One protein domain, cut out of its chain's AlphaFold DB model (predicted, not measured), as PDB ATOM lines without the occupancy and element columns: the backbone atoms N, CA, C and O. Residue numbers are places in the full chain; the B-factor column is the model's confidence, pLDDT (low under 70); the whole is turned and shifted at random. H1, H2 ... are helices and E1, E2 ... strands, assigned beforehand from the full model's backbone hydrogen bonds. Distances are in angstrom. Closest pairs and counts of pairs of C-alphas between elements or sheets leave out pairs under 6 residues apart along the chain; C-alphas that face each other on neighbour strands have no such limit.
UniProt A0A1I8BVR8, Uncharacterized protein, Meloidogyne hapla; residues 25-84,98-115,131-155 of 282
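What this domain is: This is residues 25 to 84, 98 to 115 and 131 to 155 of the 282 residues of an uncharacterized protein of Meloidogyne hapla (UniProt A0A1I8BVR8). Two strongly twisted sheets of four strands each pack face to face as a sandwich, with one short helix, H1, at one end. In one sheet the long strand E3 has E6 along one side and E1 and E2, one after the other, along its other side; the second sheet runs E5, E4, E7, E8. The printed part has 103 residues with eight named strands and one named helix, in the order E1 E2 E3 E4 E5 E6 H1 E7 E8; it is mostly strand, and both sheets are antiparallel. The whole is compact, with a radius of gyration of the C-alphas of 14.0 A and spans of 42 by 28 by 25 A.

How they stand to each other: In the branched sheet, E3, residues 52 to 61, has three antiparallel neighbours. E6, residues 102 to 109, lies on one side, with N 56 and O 106 2.8 A apart. On the other side, E1, residues 31 to 34, has N 33 and O 59 at 2.9 A, and E2, residues 40 to 44, which forms a hairpin with E3, has N 43 and O 53 at 2.8 A. In the second sheet, E4, residues 65 to 71, and E7, residues 133 to 139, are inner strands, with N 68 and O 136 2.8 A apart. E5, residues 74 to 79, is an edge strand in a hairpin with E4, with N 76 and O 69 at 2.8 A. E8, residues 146 to 148, is the other edge strand, in a hairpin with E7, with N 137 and O 147 at 2.8 A. The two sheets form a sandwich, face to face, 9.6 A centre to centre where they face each other, with their strands at 36 degrees. Between E3 and E7 the closest C-alphas are those of Cys 56 and Cys 135, 6.4 A apart. H1, residues 110 to 115, is on the second sheet at a height of 9.7 A, over E4, and only grazes the branched sheet. Its backbone has 1 of 2 O i to N i+4 pairs within hydrogen-bond range.

Where its parts are: E3 is 29.0 A long, from C-alpha 52 at (131.108, 249.989, 188.123) to C-alpha 61 at (155.440, 234.279, 188.185). E6 measures 22.9 A, E7 20.4 A and E4 19.5 A. E1 begins at C-alpha 31, (156.143, 235.532, 183.638), and E8 ends at C-alpha 148, (150.902, 248.630, 181.273).

The domain as a whole: The two C-alphas farthest apart, those of Gly 25 and Ala 48, are 43.9 A apart. Residues 85 to 97 and 116 to 130 are not printed, with C-alpha gaps of 13.3 A and 13.2 A. No link that is printed whole is long. Mean pLDDT of the printed part is 81.5; 20 residues are under 70, among them 45 to 49 and 80 to 84.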
ATOM      1  N   GLY A  25     165.242 231.258 191.886       63.34
ATOM      2  CA  GLY A  25     164.581 230.030 192.350       63.34
ATOM      3  C   GLY A  25     163.232 229.711 191.698       63.34
ATOM      4  O   GLY A  25     162.524 228.842 192.200       63.34
ATOM      5  N   LEU A  26     162.883 230.364 190.583       65.81
ATOM      6  CA  LEU A  26     161.702 230.025 189.781       65.81
ATOM      7  C   LEU A  26     162.036 228.940 188.759       65.81
ATOM      8  O   LEU A  26     162.966 229.090 187.971       65.81
ATOM      9  N   ILE A  27     161.262 227.857 188.766       63.34
ATOM     10  CA  ILE A  27     161.493 226.695 187.893       63.34
ATOM     11  C   ILE A  27     160.978 226.955 186.479       63.34
ATOM     12  O   ILE A  27     161.660 226.629 185.512       63.34
ATOM     13  N   ASP A  28     159.842 227.642 186.367       66.06
ATOM     14  CA  ASP A  28     159.210 227.979 185.086       66.06
ATOM     15  C   ASP A  28     159.677 229.335 184.525       66.06
ATOM     16  O   ASP A  28     159.168 229.821 183.514       66.06
ATOM     17  N   GLY A  29     160.661 229.963 185.177       76.69
ATOM     18  CA  GLY A  29     161.123 231.307 184.854       76.69
ATOM     19  C   GLY A  29     160.149 232.408 185.287       76.69
ATOM     20  O   GLY A  29     159.224 232.198 186.071       76.69
ATOM     21  N   ILE A  30     160.414 233.618 184.800       85.19
ATOM     22  CA  ILE A  30     159.617 234.808 185.098       85.19
ATOM     23  C   ILE A  30     158.505 234.949 184.056       85.19
ATOM     24  O   ILE A  30     158.764 234.871 182.856       85.19
ATOM     25  N   SER A  31     157.284 235.232 184.507       89.06
ATOM     26  CA  SER A  31     156.143 235.532 183.638       89.06
ATOM     27  C   SER A  31     155.353 236.710 184.192       89.06
ATOM     28  O   SER A  31     155.159 236.818 185.401       89.06
ATOM     29  N   LEU A  32     154.895 237.603 183.317       92.56
ATOM     30  CA  LEU A  32     154.008 238.701 183.683       92.56
ATOM     31  C   LEU A  32     153.158 239.088 182.475       92.56
ATOM     32  O   LEU A  32     153.684 239.622 181.502       92.56
ATOM     33  N   ASN A  33     151.854 238.824 182.539       94.62
ATOM     34  CA  ASN A  33     150.906 239.139 181.471       94.62
ATOM     35  C   ASN A  33     149.529 239.507 182.035       94.62
ATOM     36  O   ASN A  33     149.167 239.110 183.142       94.62
ATOM     37  N   PHE A  34     148.740 240.236 181.246       95.44
ATOM     38  CA  PHE A  34     147.315 240.389 181.525       95.44
ATOM     39  C   PHE A  34     146.557 239.127 181.110       95.44
ATOM     40  O   PHE A  34     146.870 238.524 180.082       95.44
ATOM     41  N   VAL A  35     145.526 238.766 181.875       93.00
ATOM     42  CA  VAL A  35     144.574 237.706 181.492       93.00
ATOM     43  C   VAL A  35     143.771 238.143 180.265       93.00
ATOM     44  O   VAL A  35     143.566 237.372 179.331       93.00
ATOM     45  N   ASN A  36     143.332 239.406 180.251       88.25
ATOM     46  CA  ASN A  36     142.604 240.009 179.139       88.25
ATOM     47  C   ASN A  36     143.553 240.889 178.302       88.25
ATOM     48  O   ASN A  36     144.265 241.707 178.887       88.25
ATOM     49  N   PRO A  37     143.541 240.812 176.957       84.25
ATOM     50  CA  PRO A  37     144.391 241.646 176.101       84.25
ATOM     51  C   PRO A  37     144.208 243.160 176.308       84.25
ATOM     52  O   PRO A  37     145.160 243.916 176.127       84.25
ATOM     53  N   SER A  38     143.020 243.615 176.717       85.56
ATOM     54  CA  SER A  38     142.757 245.023 177.051       85.56
ATOM     55  C   SER A  38     143.400 245.458 178.375       85.56
ATOM     56  O   SER A  38     143.501 246.652 178.655       85.56
ATOM     57  N   GLY A  39     143.815 244.505 179.215       89.88
ATOM     58  CA  GLY A  39     144.382 244.704 180.551       89.88
ATOM     59  C   GLY A  39     143.372 245.114 181.623       89.88
ATOM     60  O   GLY A  39     143.460 244.636 182.749       89.88
ATOM     61  N   ILE A  40     142.392 245.955 181.277       93.00
ATOM     62  CA  ILE A  40     141.296 246.369 182.161       93.00
ATOM     63  C   ILE A  40     139.970 245.834 181.627       93.00
ATOM     64  O   ILE A  40     139.715 245.908 180.425       93.00
ATOM     65  N   SER A  41     139.102 245.367 182.524       90.69
ATOM     66  CA  SER A  41     137.707 245.055 182.204       90.69
ATOM     67  C   SER A  41     136.727 245.663 183.213       90.69
ATOM     68  O   SER A  41     137.109 246.031 184.328       90.69
ATOM     69  N   LEU A  42     135.462 245.810 182.811       88.25
ATOM     70  CA  LEU A  42     134.390 246.309 183.668       88.25
ATOM     71  C   LEU A  42     133.569 245.148 184.237       88.25
ATOM     72  O   LEU A  42     132.856 244.454 183.514       88.25
ATOM     73  N   LEU A  43     133.575 245.018 185.559       83.88
ATOM     74  CA  LEU A  43     132.686 244.140 186.302       83.88
ATOM     75  C   LEU A  43     131.511 244.961 186.849       83.88
ATOM     76  O   LEU A  43     131.663 245.814 187.730       83.88
ATOM     77  N   LYS A  44     130.313 244.698 186.319       71.19
ATOM     78  CA  LYS A  44     129.064 245.244 186.864       71.19
ATOM     79  C   LYS A  44     128.697 244.443 188.106       71.19
ATOM     80  O   LYS A  44     128.287 243.292 187.998       71.19
ATOM     81  N   SER A  45     128.895 245.029 189.282       64.50
ATOM     82  CA  SER A  45     128.532 244.377 190.540       64.50
ATOM     83  C   SER A  45     127.068 244.649 190.870       64.50
ATOM     84  O   SER A  45     126.610 245.789 190.791       64.50
ATOM     85  N   GLU A  46     126.345 243.620 191.310       55.28
ATOM     86  CA  GLU A  46     125.011 243.770 191.909       55.28
ATOM     87  C   GLU A  46     125.071 244.403 193.312       55.28
ATOM     88  O   GLU A  46     124.056 244.817 193.873       55.28
ATOM     89  N   SER A  47     126.274 244.530 193.886       56.22
ATOM     90  CA  SER A  47     126.484 245.209 195.159       56.22
ATOM     91  C   SER A  47     126.224 246.710 195.022       56.22
ATOM     92  O   SER A  47     126.893 247.417 194.264       56.22
ATOM     93  N   ALA A  48     125.318 247.240 195.849       52.19
ATOM     94  CA  ALA A  48     124.992 248.671 195.920       52.19
ATOM     95  C   ALA A  48     126.192 249.580 196.271       52.19
ATOM     96  O   ALA A  48     126.072 250.806 196.251       52.19
ATOM     97  N   ARG A  49     127.349 248.999 196.612       67.94
ATOM     98  CA  ARG A  49     128.561 249.723 197.007       67.94
ATOM     99  C   ARG A  49     129.438 250.138 195.832       67.94
ATOM    100  O   ARG A  49     130.122 251.152 195.938       67.94
ATOM    101  N   CYS A  50     129.413 249.397 194.724       76.38
ATOM    102  CA  CYS A  50     130.300 249.645 193.592       76.38
ATOM    103  C   CYS A  50     129.697 249.143 192.276       76.38
ATOM    104  O   CYS A  50     130.061 248.087 191.776       76.38
ATOM    105  N   LEU A  51     128.781 249.926 191.703       74.06
ATOM    106  CA  LEU A  51     128.084 249.571 190.457       74.06
ATOM    107  C   LEU A  51     129.045 249.280 189.293       74.06
ATOM    108  O   LEU A  51     128.831 248.345 188.530       74.06
ATOM    109  N   ASN A  52     130.105 250.084 189.179       81.38
ATOM    110  CA  ASN A  52     131.108 249.989 188.123       81.38
ATOM    111  C   ASN A  52     132.467 249.693 188.761       81.38
ATOM    112  O   ASN A  52     133.157 250.617 189.212       81.38
ATOM    113  N   MET A  53     132.822 248.413 188.828       86.19
ATOM    114  CA  MET A  53     134.115 247.960 189.323       86.19
ATOM    115  C   MET A  53     135.024 247.669 188.135       86.19
ATOM    116  O   MET A  53     134.684 246.862 187.282       86.19
ATOM    117  N   LEU A  54     136.170 248.334 188.068       90.56
ATOM    118  CA  LEU A  54     137.201 247.989 187.098       90.56
ATOM    119  C   LEU A  54     138.066 246.878 187.681       90.56
ATOM    120  O   LEU A  54     138.446 246.952 188.857       90.56
ATOM    121  N   THR A  55     138.386 245.882 186.863       93.00
ATOM    122  CA  THR A  55     139.332 244.825 187.212       93.00
ATOM    123  C   THR A  55     140.550 244.872 186.307       93.00
ATOM    124  O   THR A  55     140.464 245.258 185.142       93.00
ATOM    125  N   CYS A  56     141.694 244.523 186.877       94.75
ATOM    126  CA  CYS A  56     142.949 244.311 186.184       94.75
ATOM    127  C   CYS A  56     143.444 242.929 186.592       94.75
ATOM    128  O   CYS A  56     143.933 242.739 187.709       94.75
ATOM    129  N   ASP A  57     143.216 241.965 185.708       94.50
ATOM    130  CA  ASP A  57     143.468 240.555 185.975       94.50
ATOM    131  C   ASP A  57     144.833 240.183 185.391       94.50
ATOM    132  O   ASP A  57     145.117 240.414 184.209       94.50
ATOM    133  N   VAL A  58     145.707 239.668 186.249       94.31
ATOM    134  CA  VAL A  58     147.135 239.497 185.974       94.31
ATOM    135  C   VAL A  58     147.524 238.057 186.236       94.31
ATOM    136  O   VAL A  58     147.200 237.509 187.284       94.31
ATOM    137  N   ILE A  59     148.287 237.476 185.316       92.88
ATOM    138  CA  ILE A  59     149.008 236.225 185.528       92.88
ATOM    139  C   ILE A  59     150.478 236.574 185.740       92.88
ATOM    140  O   ILE A  59     151.083 237.269 184.918       92.88
ATOM    141  N   SER A  60     151.055 236.100 186.841       90.19
ATOM    142  CA  SER A  60     152.440 236.419 187.197       90.19
ATOM    143  C   SER A  60     153.170 235.255 187.848       90.19
ATOM    144  O   SER A  60     152.567 234.509 188.613       90.19
ATOM    145  N   ALA A  61     154.458 235.126 187.524       86.19
ATOM    146  CA  ALA A  61     155.440 234.279 188.185       86.19
ATOM    147  C   ALA A  61     156.708 235.116 188.464       86.19
ATOM    148  O   ALA A  61     157.365 235.530 187.502       86.19
ATOM    149  N   PRO A  62     157.055 235.410 189.734       82.25
ATOM    150  CA  PRO A  62     156.366 234.982 190.956       82.25
ATOM    151  C   PRO A  62     155.026 235.713 191.148       82.25
ATOM    152  O   PRO A  62     154.763 236.720 190.494       82.25
ATOM    153  N   SER A  63     154.194 235.211 192.061       81.31
ATOM    154  CA  SER A  63     152.839 235.729 192.311       81.31
ATOM    155  C   SER A  63     152.811 237.154 192.880       81.31
ATOM    156  O   SER A  63     151.792 237.845 192.840       81.31
ATOM    157  N   GLU A  64     153.929 237.598 193.450       83.06
ATOM    158  CA  GLU A  64     154.088 238.892 194.085       83.06
ATOM    159  C   GLU A  64     154.264 239.995 193.036       83.06
ATOM    160  O   GLU A  64     155.351 240.231 192.497       83.06
ATOM    161  N   THR A  65     153.180 240.731 192.800       87.19
ATOM    162  CA  THR A  65     153.150 241.889 191.905       87.19
ATOM    163  C   THR A  65     152.733 243.156 192.633       87.19
ATOM    164  O   THR A  65     152.020 243.146 193.638       87.19
ATOM    165  N   ILE A  66     153.192 244.290 192.113       89.69
ATOM    166  CA  ILE A  66     152.763 245.614 192.543       89.69
ATOM    167  C   ILE A  66     151.923 246.200 191.420       89.69
ATOM    168  O   ILE A  66     152.395 246.338 190.289       89.69
ATOM    169  N   VAL A  67     150.679 246.542 191.749       90.81
ATOM    170  CA  VAL A  67     149.700 247.063 190.791       90.81
ATOM    171  C   VAL A  67     149.364 248.504 191.117       90.81
ATOM    172  O   VAL A  67     149.067 248.849 192.262       90.81
ATOM    173  N   GLU A  68     149.403 249.342 190.088       92.88
ATOM    174  CA  GLU A  68     149.169 250.775 190.140       92.88
ATOM    175  C   GLU A  68     148.047 251.151 189.170       92.88
ATOM    176  O   GLU A  68     148.136 250.945 187.959       92.88
ATOM    177  N   TRP A  69     146.992 251.754 189.712       91.81
ATOM    178  CA  TRP A  69     145.934 252.359 188.916       91.81
ATOM    179  C   TRP A  69     146.326 253.787 188.557       91.81
ATOM    180  O   TRP A  69     146.527 254.632 189.439       91.81
ATOM    181  N   LEU A  70     146.411 254.057 187.259       90.62
ATOM    182  CA  LEU A  70     146.774 255.347 186.695       90.62
ATOM    183  C   LEU A  70     145.524 256.069 186.194       90.62
ATOM    184  O   LEU A  70     144.698 255.490 185.494       90.62
ATOM    185  N   TYR A  71     145.411 257.354 186.524       87.56
ATOM    186  CA  TYR A  71     144.424 258.272 185.960       87.56
ATOM    187  C   TYR A  71     145.150 259.487 185.387       87.56
ATOM    188  O   TYR A  71     145.797 260.236 186.126       87.56
ATOM    189  N   ASN A  72     145.055 259.691 184.073       85.94
ATOM    190  CA  ASN A  72     145.763 260.742 183.337       85.94
ATOM    191  C   ASN A  72     147.269 260.767 183.674       85.94
ATOM    192  O   ASN A  72     147.836 261.820 183.975       85.94
ATOM    193  N   GLY A  73     147.890 259.582 183.710       83.81
ATOM    194  CA  GLY A  73     149.314 259.388 184.010       83.81
ATOM    195  C   GLY A  73     149.714 259.526 185.484       83.81
ATOM    196  O   GLY A  73     150.896 259.416 185.801       83.81
ATOM    197  N   LYS A  74     148.772 259.767 186.406       86.38
ATOM    198  CA  LYS A  74     149.053 259.846 187.850       86.38
ATOM    199  C   LYS A  74     148.570 258.599 188.571       86.38
ATOM    200  O   LYS A  74     147.435 258.181 188.368       86.38
ATOM    201  N   VAL A  75     149.397 258.070 189.471       86.94
ATOM    202  CA  VAL A  75     149.005 256.976 190.367       86.94
ATOM    203  C   VAL A  75     147.907 257.470 191.304       86.94
ATOM    204  O   VAL A  75     148.103 258.409 192.077       86.94
ATOM    205  N   VAL A  76     146.740 256.838 191.217       85.56
ATOM    206  CA  VAL A  76     145.591 257.100 192.093       85.56
ATOM    207  C   VAL A  76     145.523 256.084 193.225       85.56
ATOM    208  O   VAL A  76     145.110 256.426 194.334       85.56
ATOM    209  N   ARG A  77     145.926 254.841 192.956       80.50
ATOM    210  CA  ARG A  77     145.952 253.764 193.942       80.50
ATOM    211  C   ARG A  77     147.081 252.801 193.614       80.50
ATOM    212  O   ARG A  77     147.362 252.566 192.442       80.50
ATOM    213  N   SER A  78     147.707 252.258 194.649       74.62
ATOM    214  CA  SER A  78     148.740 251.236 194.526       74.62
ATOM    215  C   SER A  78     148.496 250.153 195.569       74.62
ATOM    216  O   SER A  78     148.237 250.460 196.733       74.62
ATOM    217  N   ASN A  79     148.560 248.899 195.139       71.06
ATOM    218  CA  ASN A  79     148.580 247.736 196.007       71.06
ATOM    219  C   ASN A  79     150.035 247.269 196.100       71.06
ATOM    220  O   ASN A  79     150.558 246.708 195.137       71.06
ATOM    221  N   SER A  80     150.698 247.504 197.234       56.69
ATOM    222  CA  SER A  80     152.041 246.969 197.458       56.69
ATOM    223  C   SER A  80     151.970 245.480 197.811       56.69
ATOM    224  O   SER A  80     151.295 245.084 198.770       56.69
ATOM    225  N   ALA A  81     152.682 244.645 197.057       56.91
ATOM    226  CA  ALA A  81     153.150 243.364 197.569       56.91
ATOM    227  C   ALA A  81     154.129 243.609 198.729       56.91
ATOM    228  O   ALA A  81     154.845 244.614 198.731       56.91
ATOM    229  N   GLU A  82     154.128 242.719 199.723       57.28
ATOM    230  CA  GLU A  82     155.231 242.660 200.685       57.28
ATOM    231  C   GLU A  82     156.528 242.307 199.937       57.28
ATOM    232  O   GLU A  82     156.494 241.773 198.826       57.28
ATOM    233  N   GLU A  83     157.682 242.654 200.511       51.78
ATOM    234  CA  GLU A  83     158.978 242.308 199.927       51.78
ATOM    235  C   GLU A  83     159.066 240.785 199.742       51.78
ATOM    236  O   GLU A  83     158.841 240.034 200.693       51.78
ATOM    237  N   PHE A  84     159.370 240.330 198.521       47.16
ATOM    238  CA  PHE A  84     159.507 238.907 198.223       47.16
ATOM    239  C   PHE A  84     160.617 238.311 199.097       47.16
ATOM    240  O   PHE A  84     161.800 238.583 198.895       47.16
ATOM    241  N   GLN A  98     157.516 225.538 194.521       48.16
ATOM    242  CA  GLN A  98     156.457 226.531 194.602       48.16
ATOM    243  C   GLN A  98     156.218 227.037 193.176       48.16
ATOM    244  O   GLN A  98     157.059 227.739 192.611       48.16
ATOM    245  N   LEU A  99     155.095 226.629 192.579       54.91
ATOM    246  CA  LEU A  99     154.612 227.184 191.318       54.91
ATOM    247  C   LEU A  99     154.458 228.692 191.519       54.91
ATOM    248  O   LEU A  99     153.614 229.158 192.283       54.91
ATOM    249  N   GLY A 100     155.333 229.458 190.870       60.41
ATOM    250  CA  GLY A 100     155.324 230.913 190.970       60.41
ATOM    251  C   GLY A 100     154.089 231.530 190.319       60.41
ATOM    252  O   GLY A 100     153.801 232.688 190.591       60.41
ATOM    253  N   LEU A 101     153.373 230.775 189.478       78.00
ATOM    254  CA  LEU A 101     152.256 231.269 188.692       78.00
ATOM    255  C   LEU A 101     151.010 231.480 189.564       78.00
ATOM    256  O   LEU A 101     150.481 230.553 190.174       78.00
ATOM    257  N   SER A 102     150.512 232.710 189.598       86.75
ATOM    258  CA  SER A 102     149.207 233.026 190.169       86.75
ATOM    259  C   SER A 102     148.459 233.968 189.250       86.75
ATOM    260  O   SER A 102     149.026 234.937 188.742       86.75
ATOM    261  N   GLU A 103     147.165 233.704 189.110       92.75
ATOM    262  CA  GLU A 103     146.221 234.669 188.577       92.75
ATOM    263  C   GLU A 103     145.632 235.494 189.728       92.75
ATOM    264  O   GLU A 103     145.133 234.946 190.718       92.75
ATOM    265  N   THR A 104     145.717 236.816 189.627       93.31
ATOM    266  CA  THR A 104     145.171 237.750 190.611       93.31
ATOM    267  C   THR A 104     144.260 238.768 189.950       93.31
ATOM    268  O   THR A 104     144.587 239.343 188.915       93.31
ATOM    269  N   SER A 105     143.128 239.039 190.597       93.56
ATOM    270  CA  SER A 105     142.178 240.061 190.178       93.56
ATOM    271  C   SER A 105     142.335 241.303 191.048       93.56
ATOM    272  O   SER A 105     142.005 241.297 192.241       93.56
ATOM    273  N   HIS A 106     142.853 242.380 190.455       93.56
ATOM    274  CA  HIS A 106     142.986 243.676 191.113       93.56
ATOM    275  C   HIS A 106     141.771 244.535 190.816       93.56
ATOM    276  O   HIS A 106     141.370 244.656 189.664       93.56
ATOM    277  N   ARG A 107     141.190 245.161 191.837       91.00
ATOM    278  CA  ARG A 107     139.865 245.784 191.732       91.00
ATOM    279  C   ARG A 107     139.884 247.235 192.186       91.00
ATOM    280  O   ARG A 107     140.522 247.584 193.183       91.00
ATOM    281  N   ILE A 108     139.153 248.088 191.473       88.06
ATOM    282  CA  ILE A 108     138.915 249.470 191.888       88.06
ATOM    283  C   ILE A 108     137.523 249.950 191.494       88.06
ATOM    284  O   ILE A 108     137.045 249.732 190.382       88.06
ATOM    285  N   CYS A 109     136.877 250.680 192.397       84.19
ATOM    286  CA  CYS A 109     135.626 251.345 192.082       84.19
ATOM    287  C   CYS A 109     135.856 252.562 191.193       84.19
ATOM    288  O   CYS A 109     136.628 253.462 191.531       84.19
ATOM    289  N   PHE A 110     135.114 252.640 190.089       82.25
ATOM    290  CA  PHE A 110     135.218 253.755 189.148       82.25
ATOM    291  C   PHE A 110     134.984 255.118 189.824       82.25
ATOM    292  O   PHE A 110     135.640 256.109 189.508       82.25
ATOM    293  N   HIS A 111     134.079 255.181 190.806       74.94
ATOM    294  CA  HIS A 111     133.812 256.415 191.546       74.94
ATOM    295  C   HIS A 111     135.011 256.896 192.384       74.94
ATOM    296  O   HIS A 111     135.260 258.103 192.464       74.94
ATOM    297  N   ASP A 112     135.773 255.970 192.969       73.88
ATOM    298  CA  ASP A 112     136.948 256.286 193.786       73.88
ATOM    299  C   ASP A 112     138.061 256.920 192.952       73.88
ATOM    300  O   ASP A 112     138.705 257.872 193.401       73.88
ATOM    301  N   LEU A 113     138.242 256.436 191.718       71.56
ATOM    302  CA  LEU A 113     139.202 256.993 190.763       71.56
ATOM    303  C   LEU A 113     138.942 258.482 190.513       71.56
ATOM    304  O   LEU A 113     139.862 259.300 190.540       71.56
ATOM    305  N   LEU A 114     137.674 258.853 190.326       67.25
ATOM    306  CA  LEU A 114     137.282 260.234 190.039       67.25
ATOM    307  C   LEU A 114     137.435 261.163 191.252       67.25
ATOM    308  O   LEU A 114     137.754 262.343 191.092       67.25
ATOM    309  N   ASN A 115     137.219 260.649 192.465       60.41
ATOM    310  CA  ASN A 115     137.283 261.442 193.696       60.41
ATOM    311  C   ASN A 115     138.716 261.738 194.174       60.41
ATOM    312  O   ASN A 115     138.903 262.688 194.938       60.41
ATOM    313  N   ALA A 131     139.303 260.930 179.736       71.44
ATOM    314  CA  ALA A 131     139.997 260.302 180.868       71.44
ATOM    315  C   ALA A 131     140.811 259.082 180.401       71.44
ATOM    316  O   ALA A 131     140.257 258.173 179.791       71.44
ATOM    317  N   ASP A 132     142.107 259.072 180.711       85.38
ATOM    318  CA  ASP A 132     143.035 257.975 180.421       85.38
ATOM    319  C   ASP A 132     143.227 257.141 181.693       85.38
ATOM    320  O   ASP A 132     143.896 257.581 182.635       85.38
ATOM    321  N   ILE A 133     142.571 255.981 181.756       89.00
ATOM    322  CA  ILE A 133     142.668 255.046 182.882       89.00
ATOM    323  C   ILE A 133     143.503 253.856 182.441       89.00
ATOM    324  O   ILE A 133     143.183 253.228 181.432       89.00
ATOM    325  N   ARG A 134     144.537 253.534 183.222       93.19
ATOM    326  CA  ARG A 134     145.435 252.409 182.941       93.19
ATOM    327  C   ARG A 134     145.758 251.617 184.190       93.19
ATOM    328  O   ARG A 134     145.741 252.148 185.302       93.19
ATOM    329  N   CYS A 135     146.087 250.354 183.982       94.88
ATOM    330  CA  CYS A 135     146.623 249.470 184.993       94.88
ATOM    331  C   CYS A 135     148.084 249.213 184.652       94.88
ATOM    332  O   CYS A 135     148.391 248.676 183.586       94.88
ATOM    333  N   LYS A 136     148.983 249.612 185.548       95.19
ATOM    334  CA  LYS A 136     150.403 249.296 185.453       95.19
ATOM    335  C   LYS A 136     150.741 248.238 186.487       95.19
ATOM    336  O   LYS A 136     150.398 248.380 187.658       95.19
ATOM    337  N   VAL A 137     151.436 247.199 186.056       94.62
ATOM    338  CA  VAL A 137     151.806 246.062 186.892       94.62
ATOM    339  C   VAL A 137     153.300 245.845 186.788       94.62
ATOM    340  O   VAL A 137     153.854 245.874 185.693       94.62
ATOM    341  N   ARG A 138     153.958 245.618 187.919       92.75
ATOM    342  CA  ARG A 138     155.382 245.281 187.978       92.75
ATOM    343  C   ARG A 138     155.618 244.127 188.933       92.75
ATOM    344  O   ARG A 138     154.859 243.964 189.891       92.75
ATOM    345  N   LEU A 139     156.676 243.361 188.712       88.69
ATOM    346  CA  LEU A 139     157.071 242.343 189.683       88.69
ATOM    347  C   LEU A 139     157.572 243.008 190.969       88.69
ATOM    348  O   LEU A 139     158.179 244.084 190.948       88.69
ATOM    349  N   ALA A 140     157.298 242.372 192.107       85.56
ATOM    350  CA  ALA A 140     157.807 242.838 193.393       85.56
ATOM    351  C   ALA A 140     159.321 242.609 193.519       85.56
ATOM    352  O   ALA A 140     160.013 243.455 194.081       85.56
ATOM    353  N   CYS A 141     159.823 241.494 192.972       82.81
ATOM    354  CA  CYS A 141     161.243 241.139 192.989       82.81
ATOM    355  C   CYS A 141     162.081 241.959 191.997       82.81
ATOM    356  O   CYS A 141     163.180 242.363 192.355       82.81
ATOM    357  N   ASP A 142     161.557 242.272 190.807       85.50
ATOM    358  CA  ASP A 142     162.248 243.105 189.817       85.50
ATOM    359  C   ASP A 142     161.329 244.218 189.277       85.50
ATOM    360  O   ASP A 142     160.464 243.965 188.433       85.50
ATOM    361  N   PRO A 143     161.508 245.478 189.719       82.00
ATOM    362  CA  PRO A 143     160.670 246.585 189.278       82.00
ATOM    363  C   PRO A 143     160.901 246.989 187.814       82.00
ATOM    364  O   PRO A 143     160.106 247.774 187.293       82.00
ATOM    365  N   LEU A 144     161.967 246.509 187.156       87.69
ATOM    366  CA  LEU A 144     162.200 246.754 185.729       87.69
ATOM    367  C   LEU A 144     161.250 245.934 184.849       87.69
ATOM    368  O   LEU A 144     160.934 246.359 183.736       87.69
ATOM    369  N   ILE A 145     160.765 244.795 185.346       90.12
ATOM    370  CA  ILE A 145     159.809 243.947 184.637       90.12
ATOM    371  C   ILE A 145     158.405 244.471 184.929       90.12
ATOM    372  O   ILE A 145     157.871 244.313 186.030       90.12
ATOM    373  N   SER A 146     157.808 245.131 183.933       93.94
ATOM    374  CA  SER A 146     156.479 245.727 184.054       93.94
ATOM    375  C   SER A 146     155.685 245.684 182.752       93.94
ATOM    376  O   SER A 146     156.253 245.712 181.662       93.94
ATOM    377  N   ILE A 147     154.364 245.643 182.895       95.25
ATOM    378  CA  ILE A 147     153.381 245.760 181.819       95.25
ATOM    379  C   ILE A 147     152.417 246.901 182.148       95.25
ATOM    380  O   ILE A 147     152.147 247.192 183.314       95.25
ATOM    381  N   GLU A 148     151.892 247.564 181.125       95.62
ATOM    382  CA  GLU A 148     150.902 248.630 181.273       95.62
ATOM    383  C   GLU A 148     149.777 248.401 180.269       95.62
ATOM    384  O   GLU A 148     150.033 248.093 179.103       95.62
ATOM    385  N   SER A 149     148.533 248.513 180.727       94.94
ATOM    386  CA  SER A 149     147.369 248.355 179.864       94.94
ATOM    387  C   SER A 149     147.261 249.507 178.864       94.94
ATOM    388  O   SER A 149     147.755 250.618 179.089       94.94
ATOM    389  N   GLY A 150     146.514 249.272 177.785       90.75
ATOM    390  CA  GLY A 150     145.980 250.372 176.988       90.75
ATOM    391  C   GLY A 150     145.030 251.264 177.808       90.75
ATOM    392  O   GLY A 150     144.647 250.905 178.929       90.75
ATOM    393  N   PRO A 151     144.643 252.430 177.263       88.94
ATOM    394  CA  PRO A 151     143.607 253.261 177.865       88.94
ATOM    395  C   PRO A 151     142.277 252.496 177.908       88.94
ATOM    396  O   PRO A 151     141.849 251.938 176.898       88.94
ATOM    397  N   PHE A 152     141.615 252.486 179.064       87.88
ATOM    398  CA  PHE A 152     140.292 251.875 179.210       87.88
ATOM    399  C   PHE A 152     139.224 252.634 178.402       87.88
ATOM    400  O   PHE A 152     139.123 253.862 178.499       87.88
ATOM    401  N   ASP A 153     138.395 251.906 177.650       80.00
ATOM    402  CA  ASP A 153     137.300 252.493 176.876       80.00
ATOM    403  C   ASP A 153     136.066 252.760 177.757       80.00
ATOM    404  O   ASP A 153     135.361 251.861 178.212       80.00
ATOM    405  N   LEU A 154     135.769 254.041 177.980       72.75
ATOM    406  CA  LEU A 154     134.635 254.477 178.798       72.75
ATOM    407  C   LEU A 154     133.269 254.271 178.135       72.75
ATOM    408  O   LEU A 154     132.249 254.448 178.809       72.75
ATOM    409  N   LEU A 155     133.222 253.924 176.847       65.56
ATOM    410  CA  LEU A 155     131.968 253.635 176.151       65.56
ATOM    411  C   LEU A 155     131.249 252.408 176.741       65.56
ATOM    412  O   LEU A 155     130.026 252.339 176.675       65.56
TER     413      LEU A 155